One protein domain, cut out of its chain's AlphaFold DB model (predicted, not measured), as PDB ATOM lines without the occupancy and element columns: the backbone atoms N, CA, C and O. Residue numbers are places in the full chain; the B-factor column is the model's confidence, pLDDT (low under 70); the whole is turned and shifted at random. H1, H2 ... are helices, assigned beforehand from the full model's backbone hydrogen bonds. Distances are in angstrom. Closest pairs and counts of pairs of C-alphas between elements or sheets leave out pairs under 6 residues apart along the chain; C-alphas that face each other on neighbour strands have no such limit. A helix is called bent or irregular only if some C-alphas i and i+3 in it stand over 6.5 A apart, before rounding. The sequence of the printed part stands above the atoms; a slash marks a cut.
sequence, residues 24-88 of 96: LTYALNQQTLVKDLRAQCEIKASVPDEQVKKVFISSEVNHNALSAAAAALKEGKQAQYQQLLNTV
ATOM      1  N   LEU A  24      25.798 -49.579   7.619       48.66
ATOM      2  CA  LEU A  24      24.900 -48.619   8.244       48.66
ATOM      3  C   LEU A  24      25.619 -47.387   8.833       48.66
ATOM      4  O   LEU A  24      25.196 -46.258   8.605       48.66
ATOM      5  N   THR A  25      26.702 -47.588   9.585       57.62
ATOM      6  CA  THR A  25      27.495 -46.521  10.220       57.62
ATOM      7  C   THR A  25      28.294 -45.732   9.182       57.62
ATOM      8  O   THR A  25      28.397 -44.510   9.296       57.62
ATOM      9  N   TYR A  26      28.807 -46.397   8.140       62.47
ATOM     10  CA  TYR A  26      29.423 -45.703   7.010       62.47
ATOM     11  C   TYR A  26      28.378 -44.895   6.228       62.47
ATOM     12  O   TYR A  26      28.583 -43.699   6.043       62.47
ATOM     13  N   ALA A  27      27.237 -45.497   5.846       59.22
ATOM     14  CA  ALA A  27      26.151 -44.827   5.114       59.22
ATOM     15  C   ALA A  27      25.650 -43.552   5.811       59.22
ATOM     16  O   ALA A  27      25.478 -42.528   5.150       59.22
ATOM     17  N   LEU A  28      25.477 -43.596   7.139       56.66
ATOM     18  CA  LEU A  28      24.980 -42.465   7.927       56.66
ATOM     19  C   LEU A  28      25.914 -41.246   7.879       56.66
ATOM     20  O   LEU A  28      25.460 -40.109   7.942       56.66
ATOM     21  N   ASN A  29      27.218 -41.492   7.750       65.75
ATOM     22  CA  ASN A  29      28.260 -40.479   7.880       65.75
ATOM     23  C   ASN A  29      28.931 -40.108   6.550       65.75
ATOM     24  O   ASN A  29      29.840 -39.276   6.544       65.75
ATOM     25  N   GLN A  30      28.513 -40.698   5.419       71.31
ATOM     26  CA  GLN A  30      29.253 -40.579   4.157       71.31
ATOM     27  C   GLN A  30      29.438 -39.140   3.693       71.31
ATOM     28  O   GLN A  30      30.503 -38.826   3.182       71.31
ATOM     29  N   GLN A  31      28.432 -38.271   3.821       84.06
ATOM     30  CA  GLN A  31      28.555 -36.915   3.283       84.06
ATOM     31  C   GLN A  31      29.581 -36.089   4.067       84.06
ATOM     32  O   GLN A  31      30.451 -35.470   3.459       84.06
ATOM     33  N   THR A  32      29.532 -36.134   5.402       90.06
ATOM     34  CA  THR A  32      30.525 -35.477   6.266       90.06
ATOM     35  C   THR A  32      31.913 -36.054   6.032       90.06
ATOM     36  O   THR A  32      32.841 -35.315   5.723       90.06
ATOM     37  N   LEU A  33      32.039 -37.383   6.073       90.25
ATOM     38  CA  LEU A  33      33.317 -38.062   5.894       90.25
ATOM     39  C   LEU A  33      33.933 -37.767   4.519       90.25
ATOM     40  O   LEU A  33      35.119 -37.477   4.439       90.25
ATOM     41  N   VAL A  34      33.145 -37.785   3.440       92.38
ATOM     42  CA  VAL A  34      33.627 -37.434   2.095       92.38
ATOM     43  C   VAL A  34      34.062 -35.978   2.042       92.38
ATOM     44  O   VAL A  34      35.156 -35.710   1.559       92.38
ATOM     45  N   LYS A  35      33.264 -35.039   2.562       93.50
ATOM     46  CA  LYS A  35      33.631 -33.617   2.577       93.50
ATOM     47  C   LYS A  35      34.963 -33.388   3.296       93.50
ATOM     48  O   LYS A  35      35.820 -32.668   2.786       93.50
ATOM     49  N   ASP A  36      35.147 -34.031   4.439       95.00
ATOM     50  CA  ASP A  36      36.330 -33.838   5.272       95.00
ATOM     51  C   ASP A  36      37.561 -34.533   4.665       95.00
ATOM     52  O   ASP A  36      38.640 -33.946   4.630       95.00
ATOM     53  N   LEU A  37      37.397 -35.716   4.058       94.00
ATOM     54  CA  LEU A  37      38.455 -36.373   3.278       94.00
ATOM     55  C   LEU A  37      38.883 -35.540   2.068       94.00
ATOM     56  O   LEU A  37      40.071 -35.466   1.760       94.00
ATOM     57  N   ARG A  38      37.935 -34.888   1.387       95.38
ATOM     58  CA  ARG A  38      38.248 -33.977   0.281       95.38
ATOM     59  C   ARG A  38      39.062 -32.783   0.741       95.38
ATOM     60  O   ARG A  38      40.008 -32.420   0.052       95.38
ATOM     61  N   ALA A  39      38.707 -32.193   1.878       95.19
ATOM     62  CA  ALA A  39      39.461 -31.087   2.452       95.19
ATOM     63  C   ALA A  39      40.868 -31.532   2.878       95.19
ATOM     64  O   ALA A  39      41.843 -30.881   2.521       95.19
ATOM     65  N   GLN A  40      40.981 -32.660   3.585       94.31
ATOM     66  CA  GLN A  40      42.256 -33.175   4.088       94.31
ATOM     67  C   GLN A  40      43.217 -33.595   2.971       94.31
ATOM     68  O   GLN A  40      44.418 -33.378   3.086       94.31
ATOM     69  N   CYS A  41      42.695 -34.213   1.914       95.12
ATOM     70  CA  CYS A  41      43.488 -34.722   0.799       95.12
ATOM     71  C   CYS A  41      43.491 -33.794  -0.421       95.12
ATOM     72  O   CYS A  41      43.881 -34.225  -1.503       95.12
ATOM     73  N   GLU A  42      43.010 -32.558  -0.264       95.44
ATOM     74  CA  GLU A  42      42.985 -31.525  -1.309       95.44
ATOM     75  C   GLU A  42      42.359 -32.012  -2.635       95.44
ATOM     76  O   GLU A  42      42.797 -31.687  -3.743       95.44
ATOM     77  N   ILE A  43      41.295 -32.815  -2.535       93.50
ATOM     78  CA  ILE A  43      40.667 -33.469  -3.687       93.50
ATOM     79  C   ILE A  43      39.874 -32.443  -4.501       93.50
ATOM     80  O   ILE A  43      38.848 -31.911  -4.056       93.50
ATOM     81  N   LYS A  44      40.305 -32.228  -5.748       93.88
ATOM     82  CA  LYS A  44      39.697 -31.281  -6.696       93.88
ATOM     83  C   LYS A  44      38.191 -31.484  -6.838       93.88
ATOM     84  O   LYS A  44      37.728 -32.608  -7.024       93.88
ATOM     85  N   ALA A  45      37.439 -30.382  -6.855       91.25
ATOM     86  CA  ALA A  45      35.979 -30.364  -7.028       91.25
ATOM     87  C   ALA A  45      35.483 -31.103  -8.286       91.25
ATOM     88  O   ALA A  45      34.348 -31.561  -8.318       91.25
ATOM     89  N   SER A  46      36.338 -31.254  -9.303       93.62
ATOM     90  CA  SER A  46      36.045 -32.012 -10.523       93.62
ATOM     91  C   SER A  46      35.924 -33.524 -10.309       93.62
ATOM     92  O   SER A  46      35.341 -34.200 -11.149       93.62
ATOM     93  N   VAL A  47      36.486 -34.070  -9.226       93.25
ATOM     94  CA  VAL A  47      36.353 -35.487  -8.861       93.25
ATOM     95  C   VAL A  47      34.964 -35.694  -8.247       93.25
ATOM     96  O   VAL A  47      34.692 -35.074  -7.215       93.25
ATOM     97  N   PRO A  48      34.092 -36.548  -8.812       92.06
ATOM     98  CA  PRO A  48      32.773 -36.819  -8.242       92.06
ATOM     99  C   PRO A  48      32.867 -37.480  -6.867       92.06
ATOM    100  O   PRO A  48      33.747 -38.311  -6.625       92.06
ATOM    101  N   ASP A  49      31.927 -37.175  -5.976       89.06
ATOM    102  CA  ASP A  49      31.893 -37.755  -4.631       89.06
ATOM    103  C   ASP A  49      31.774 -39.285  -4.668       89.06
ATOM    104  O   ASP A  49      32.367 -39.970  -3.836       89.06
ATOM    105  N   GLU A  50      31.084 -39.851  -5.660       87.81
ATOM    106  CA  GLU A  50      31.005 -41.297  -5.886       87.81
ATOM    107  C   GLU A  50      32.385 -41.907  -6.156       87.81
ATOM    108  O   GLU A  50      32.687 -43.002  -5.675       87.81
ATOM    109  N   GLN A  51      33.241 -41.195  -6.894       91.38
ATOM    110  CA  GLN A  51      34.604 -41.635  -7.171       91.38
ATOM    111  C   GLN A  51      35.468 -41.551  -5.910       91.38
ATOM    112  O   GLN A  51      36.180 -42.509  -5.604       91.38
ATOM    113  N   VAL A  52      35.347 -40.466  -5.137       91.69
ATOM    114  CA  VAL A  52      36.013 -40.318  -3.832       91.69
ATOM    115  C   VAL A  52      35.636 -41.475  -2.908       91.69
ATOM    116  O   VAL A  52      36.512 -42.187  -2.414       91.69
ATOM    117  N   LYS A  53      34.333 -41.728  -2.735       88.75
ATOM    118  CA  LYS A  53      33.815 -42.840  -1.927       88.75
ATOM    119  C   LYS A  53      34.405 -44.167  -2.371       88.75
ATOM    120  O   LYS A  53      34.950 -44.890  -1.543       88.75
ATOM    121  N   LYS A  54      34.326 -44.477  -3.667       87.69
ATOM    122  CA  LYS A  54      34.799 -45.754  -4.206       87.69
ATOM    123  C   LYS A  54      36.268 -45.996  -3.865       87.69
ATOM    124  O   LYS A  54      36.579 -47.068  -3.357       87.69
ATOM    125  N   VAL A  55      37.134 -45.005  -4.089       90.88
ATOM    126  CA  VAL A  55      38.579 -45.117  -3.828       90.88
ATOM    127  C   VAL A  55      38.863 -45.372  -2.346       90.88
ATOM    128  O   VAL A  55      39.635 -46.274  -2.018       90.88
ATOM    129  N   PHE A  56      38.227 -44.622  -1.442       89.56
ATOM    130  CA  PHE A  56      38.446 -44.786  -0.004       89.56
ATOM    131  C   PHE A  56      37.844 -46.084   0.553       89.56
ATOM    132  O   PHE A  56      38.489 -46.730   1.373       89.56
ATOM    133  N   ILE A  57      36.667 -46.511   0.082       83.31
ATOM    134  CA  ILE A  57      36.046 -47.788   0.480       83.31
ATOM    135  C   ILE A  57      36.906 -48.976   0.041       83.31
ATOM    136  O   ILE A  57      37.050 -49.935   0.792       83.31
ATOM    137  N   SER A  58      37.482 -48.925  -1.164       85.25
ATOM    138  CA  SER A  58      38.340 -50.001  -1.676       85.25
ATOM    139  C   SER A  58      39.758 -49.990  -1.098       85.25
ATOM    140  O   SER A  58      40.568 -50.840  -1.455       85.25
ATOM    141  N   SER A  59      40.099 -49.013  -0.255       86.38
ATOM    142  CA  SER A  59      41.444 -48.874   0.294       86.38
ATOM    143  C   SER A  59      41.630 -49.766   1.520       86.38
ATOM    144  O   SER A  59      41.214 -49.418   2.624       86.38
ATOM    145  N   GLU A  60      42.332 -50.887   1.348       89.50
ATOM    146  CA  GLU A  60      42.721 -51.762   2.466       89.50
ATOM    147  C   GLU A  60      43.565 -51.011   3.504       89.50
ATOM    148  O   GLU A  60      43.390 -51.170   4.710       89.50
ATOM    149  N   VAL A  61      44.442 -50.121   3.034       90.94
ATOM    150  CA  VAL A  61      45.339 -49.326   3.880       90.94
ATOM    151  C   VAL A  61      44.570 -48.348   4.769       90.94
ATOM    152  O   VAL A  61      44.937 -48.152   5.925       90.94
ATOM    153  N   ASN A  62      43.494 -47.753   4.253       91.38
ATOM    154  CA  ASN A  62      42.677 -46.808   5.010       91.38
ATOM    155  C   ASN A  62      41.534 -47.488   5.772       91.38
ATOM    156  O   ASN A  62      40.813 -46.800   6.500       91.38
ATOM    157  N   HIS A  63      41.384 -48.814   5.645       88.44
ATOM    158  CA  HIS A  63      40.219 -49.542   6.135       88.44
ATOM    159  C   HIS A  63      39.913 -49.226   7.607       88.44
ATOM    160  O   HIS A  63      38.873 -48.686   7.975       88.44
ATOM    161  N   ASN A  64      40.880 -49.493   8.479       89.06
ATOM    162  CA  ASN A  64      40.657 -49.387   9.917       89.06
ATOM    163  C   ASN A  64      40.443 -47.935  10.374       89.06
ATOM    164  O   ASN A  64      39.581 -47.684  11.217       89.06
ATOM    165  N   ALA A  65      41.178 -46.983   9.792       91.56
ATOM    166  CA  ALA A  65      41.069 -45.566  10.133       91.56
ATOM    167  C   ALA A  65      39.686 -45.003   9.777       91.56
ATOM    168  O   ALA A  65      39.050 -44.355  10.607       91.56
ATOM    169  N   LEU A  66      39.185 -45.307   8.577       90.56
ATOM    170  CA  LEU A  66      37.875 -44.842   8.120       90.56
ATOM    171  C   LEU A  66      36.730 -45.466   8.929       90.56
ATOM    172  O   LEU A  66      35.739 -44.792   9.206       90.56
ATOM    173  N   SER A  67      36.882 -46.726   9.347       88.50
ATOM    174  CA  SER A  67      35.866 -47.445  10.121       88.50
ATOM    175  C   SER A  67      35.738 -46.827  11.508       88.50
ATOM    176  O   SER A  67      34.654 -46.431  11.941       88.50
ATOM    177  N   ALA A  68      36.880 -46.640  12.171       90.00
ATOM    178  CA  ALA A  68      36.939 -46.002  13.474       90.00
ATOM    179  C   ALA A  68      36.473 -44.536  13.410       90.00
ATOM    180  O   ALA A  68      35.772 -44.079  14.312       90.00
ATOM    181  N   ALA A  69      36.823 -43.799  12.350       91.50
ATOM    182  CA  ALA A  69      36.391 -42.416  12.163       91.50
ATOM    183  C   ALA A  69      34.862 -42.321  12.017       91.50
ATOM    184  O   ALA A  69      34.233 -41.479  12.658       91.50
ATOM    185  N   ALA A  70      34.249 -43.218  11.239       89.44
ATOM    186  CA  ALA A  70      32.795 -43.288  11.106       89.44
ATOM    187  C   ALA A  70      32.104 -43.643  12.437       89.44
ATOM    188  O   ALA A  70      31.061 -43.071  12.757       89.44
ATOM    189  N   ALA A  71      32.686 -44.537  13.242       90.00
ATOM    190  CA  ALA A  71      32.175 -44.835  14.582       90.00
ATOM    191  C   ALA A  71      32.269 -43.614  15.516       90.00
ATOM    192  O   ALA A  71      31.280 -43.241  16.147       90.00
ATOM    193  N   ALA A  72      33.415 -42.927  15.540       91.69
ATOM    194  CA  ALA A  72      33.618 -41.730  16.357       91.69
ATOM    195  C   ALA A  72      32.657 -40.587  15.978       91.69
ATOM    196  O   ALA A  72      32.119 -39.931  16.871       91.69
ATOM    197  N   LEU A  73      32.385 -40.387  14.681       89.31
ATOM    198  CA  LEU A  73      31.359 -39.451  14.196       89.31
ATOM    199  C   LEU A  73      29.974 -39.788  14.745       89.31
ATOM    200  O   LEU A  73      29.300 -38.923  15.300       89.31
ATOM    201  N   LYS A  74      29.559 -41.055  14.615       86.88
ATOM    202  CA  LYS A  74      28.253 -41.533  15.091       86.88
ATOM    203  C   LYS A  74      28.088 -41.336  16.602       86.88
ATOM    204  O   LYS A  74      26.991 -41.046  17.064       86.88
ATOM    205  N   GLU A  75      29.170 -41.488  17.359       90.06
ATOM    206  CA  GLU A  75      29.195 -41.333  18.816       90.06
ATOM    207  C   GLU A  75      29.404 -39.879  19.281       90.06
ATOM    208  O   GLU A  75      29.498 -39.630  20.483       90.06
ATOM    209  N   GLY A  76      29.500 -38.909  18.363       89.94
ATOM    210  CA  GLY A  76      29.731 -37.498  18.695       89.94
ATOM    211  C   GLY A  76      31.130 -37.203  19.257       89.94
ATOM    212  O   GLY A  76      31.357 -36.151  19.857       89.94
ATOM    213  N   LYS A  77      32.094 -38.111  19.076       94.38
ATOM    214  CA  LYS A  77      33.468 -38.001  19.590       94.38
ATOM    215  C   LYS A  77      34.360 -37.217  18.625       94.38
ATOM    216  O   LYS A  77      35.297 -37.762  18.044       94.38
ATOM    217  N   GLN A  78      34.093 -35.920  18.476       93.00
ATOM    218  CA  GLN A  78      34.721 -35.075  17.449       93.00
ATOM    219  C   GLN A  78      36.262 -35.045  17.501       93.00
ATOM    220  O   GLN A  78      36.916 -35.102  16.464       93.00
ATOM    221  N   ALA A  79      36.861 -34.990  18.696       96.56
ATOM    222  CA  ALA A  79      38.321 -34.978  18.831       96.56
ATOM    223  C   ALA A  79      38.952 -36.294  18.344       96.56
ATOM    224  O   ALA A  79      39.921 -36.280  17.588       96.56
ATOM    225  N   GLN A  80      38.358 -37.429  18.727       96.44
ATOM    226  CA  GLN A  80      38.802 -38.748  18.284       96.44
ATOM    227  C   GLN A  80      38.593 -38.921  16.777       96.44
ATOM    228  O   GLN A  80      39.467 -39.445  16.090       96.44
ATOM    229  N   TYR A  81      37.464 -38.440  16.256       94.94
ATOM    230  CA  TYR A  81      37.192 -38.420  14.825       94.94
ATOM    231  C   TYR A  81      38.301 -37.701  14.049       94.94
ATOM    232  O   TYR A  81      38.865 -38.282  13.122       94.94
ATOM    233  N   GLN A  82      38.673 -36.488  14.467       95.50
ATOM    234  CA  GLN A  82      39.715 -35.715  13.790       95.50
ATOM    235  C   GLN A  82      41.081 -36.409  13.847       95.50
ATOM    236  O   GLN A  82      41.814 -36.424  12.860       95.50
ATOM    237  N   GLN A  83      41.425 -37.013  14.988       97.25
ATOM    238  CA  GLN A  83      42.661 -37.785  15.123       97.25
ATOM    239  C   GLN A  83      42.701 -38.965  14.151       97.25
ATOM    240  O   GLN A  83      43.724 -39.186  13.511       97.25
ATOM    241  N   LEU A  84      41.595 -39.700  14.016       95.62
ATOM    242  CA  LEU A  84      41.495 -40.851  13.120       95.62
ATOM    243  C   LEU A  84      41.536 -40.432  11.651       95.62
ATOM    244  O   LEU A  84      42.263 -41.047  10.871       95.62
ATOM    245  N   LEU A  85      40.833 -39.355  11.289       93.81
ATOM    246  CA  LEU A  85      40.914 -38.764   9.954       93.81
ATOM    247  C   LEU A  85      42.358 -38.446   9.564       93.81
ATOM    248  O   LEU A  85      42.803 -38.880   8.508       93.81
ATOM    249  N   ASN A  86      43.130 -37.805  10.445       95.31
ATOM    250  CA  ASN A  86      44.525 -37.437  10.176       95.31
ATOM    251  C   ASN A  86      45.454 -38.642   9.906       95.31
ATOM    252  O   ASN A  86      46.562 -38.456   9.410       95.31
ATOM    253  N   THR A  87      45.034 -39.872  10.228       95.50
ATOM    254  CA  THR A  87      45.798 -41.095   9.918       95.50
ATOM    255  C   THR A  87      45.483 -41.690   8.543       95.50
ATOM    256  O   THR A  87      46.181 -42.602   8.094       95.50
ATOM    257  N   VAL A  88      44.452 -41.185   7.863       94.12
ATOM    258  CA  VAL A  88      44.064 -41.618   6.518       94.12
ATOM    259  C   VAL A  88      45.135 -41.203   5.510       94.12
ATOM    260  O   VAL A  88      45.526 -40.038   5.438       94.12
TER     261      VAL A  88
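What this domain is: This is residues 24 to 88 of the 96 residues of an uncharacterized protein of Pantoea rwandensis (UniProt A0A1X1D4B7). A long kinked helix, H1, lies between a short helix, H2, that crosses it on one side and a helical hairpin, H3 and H4, on the other. You will find 65 residues, all helix in class, with H1 to H4 in chain order and no named strand. The whole is compact, with a radius of gyration of the C-alphas of 11.0 A and spans of 31 by 21 by 20 A.

How they stand to each other: Start with H1, residues 24 to 40, irregular with C-alphas 28 and 31 8.1 A apart and a kink of 62 degrees near residue 31. It touches H2, residues 49 to 57, about perpendicular at 75 degrees; the closest C-alphas, of Val 34 and Lys 53, are 6.7 A apart. H1 also touches H3, residues 63 to 74, about perpendicular at 74 degrees, closest at C-alphas Tyr 26 and Ala 70, 5.8 A. H3 and H4, residues 78 to 85, form a hairpin at a shallow tilt of 16 degrees, opposite ways; they touch closest at C-alphas Ala 69 and Tyr 81, 4.9 A. H2 and H4 are apart. Every O i to N i+4 pair is within hydrogen-bond range in H2, H3 and H4, and 10 of 13 in H1.

Where its parts are: Find C-alpha 24 at (24.900, -48.619, 8.244); H1 runs 23.6 A from there. H3 spans 17.0 A, and H4 ends at C-alpha 85, (40.914, -38.764, 9.954).

The domain as a whole: The printed part has no cut and no long link; residues 24 to 29 have pLDDT under 70.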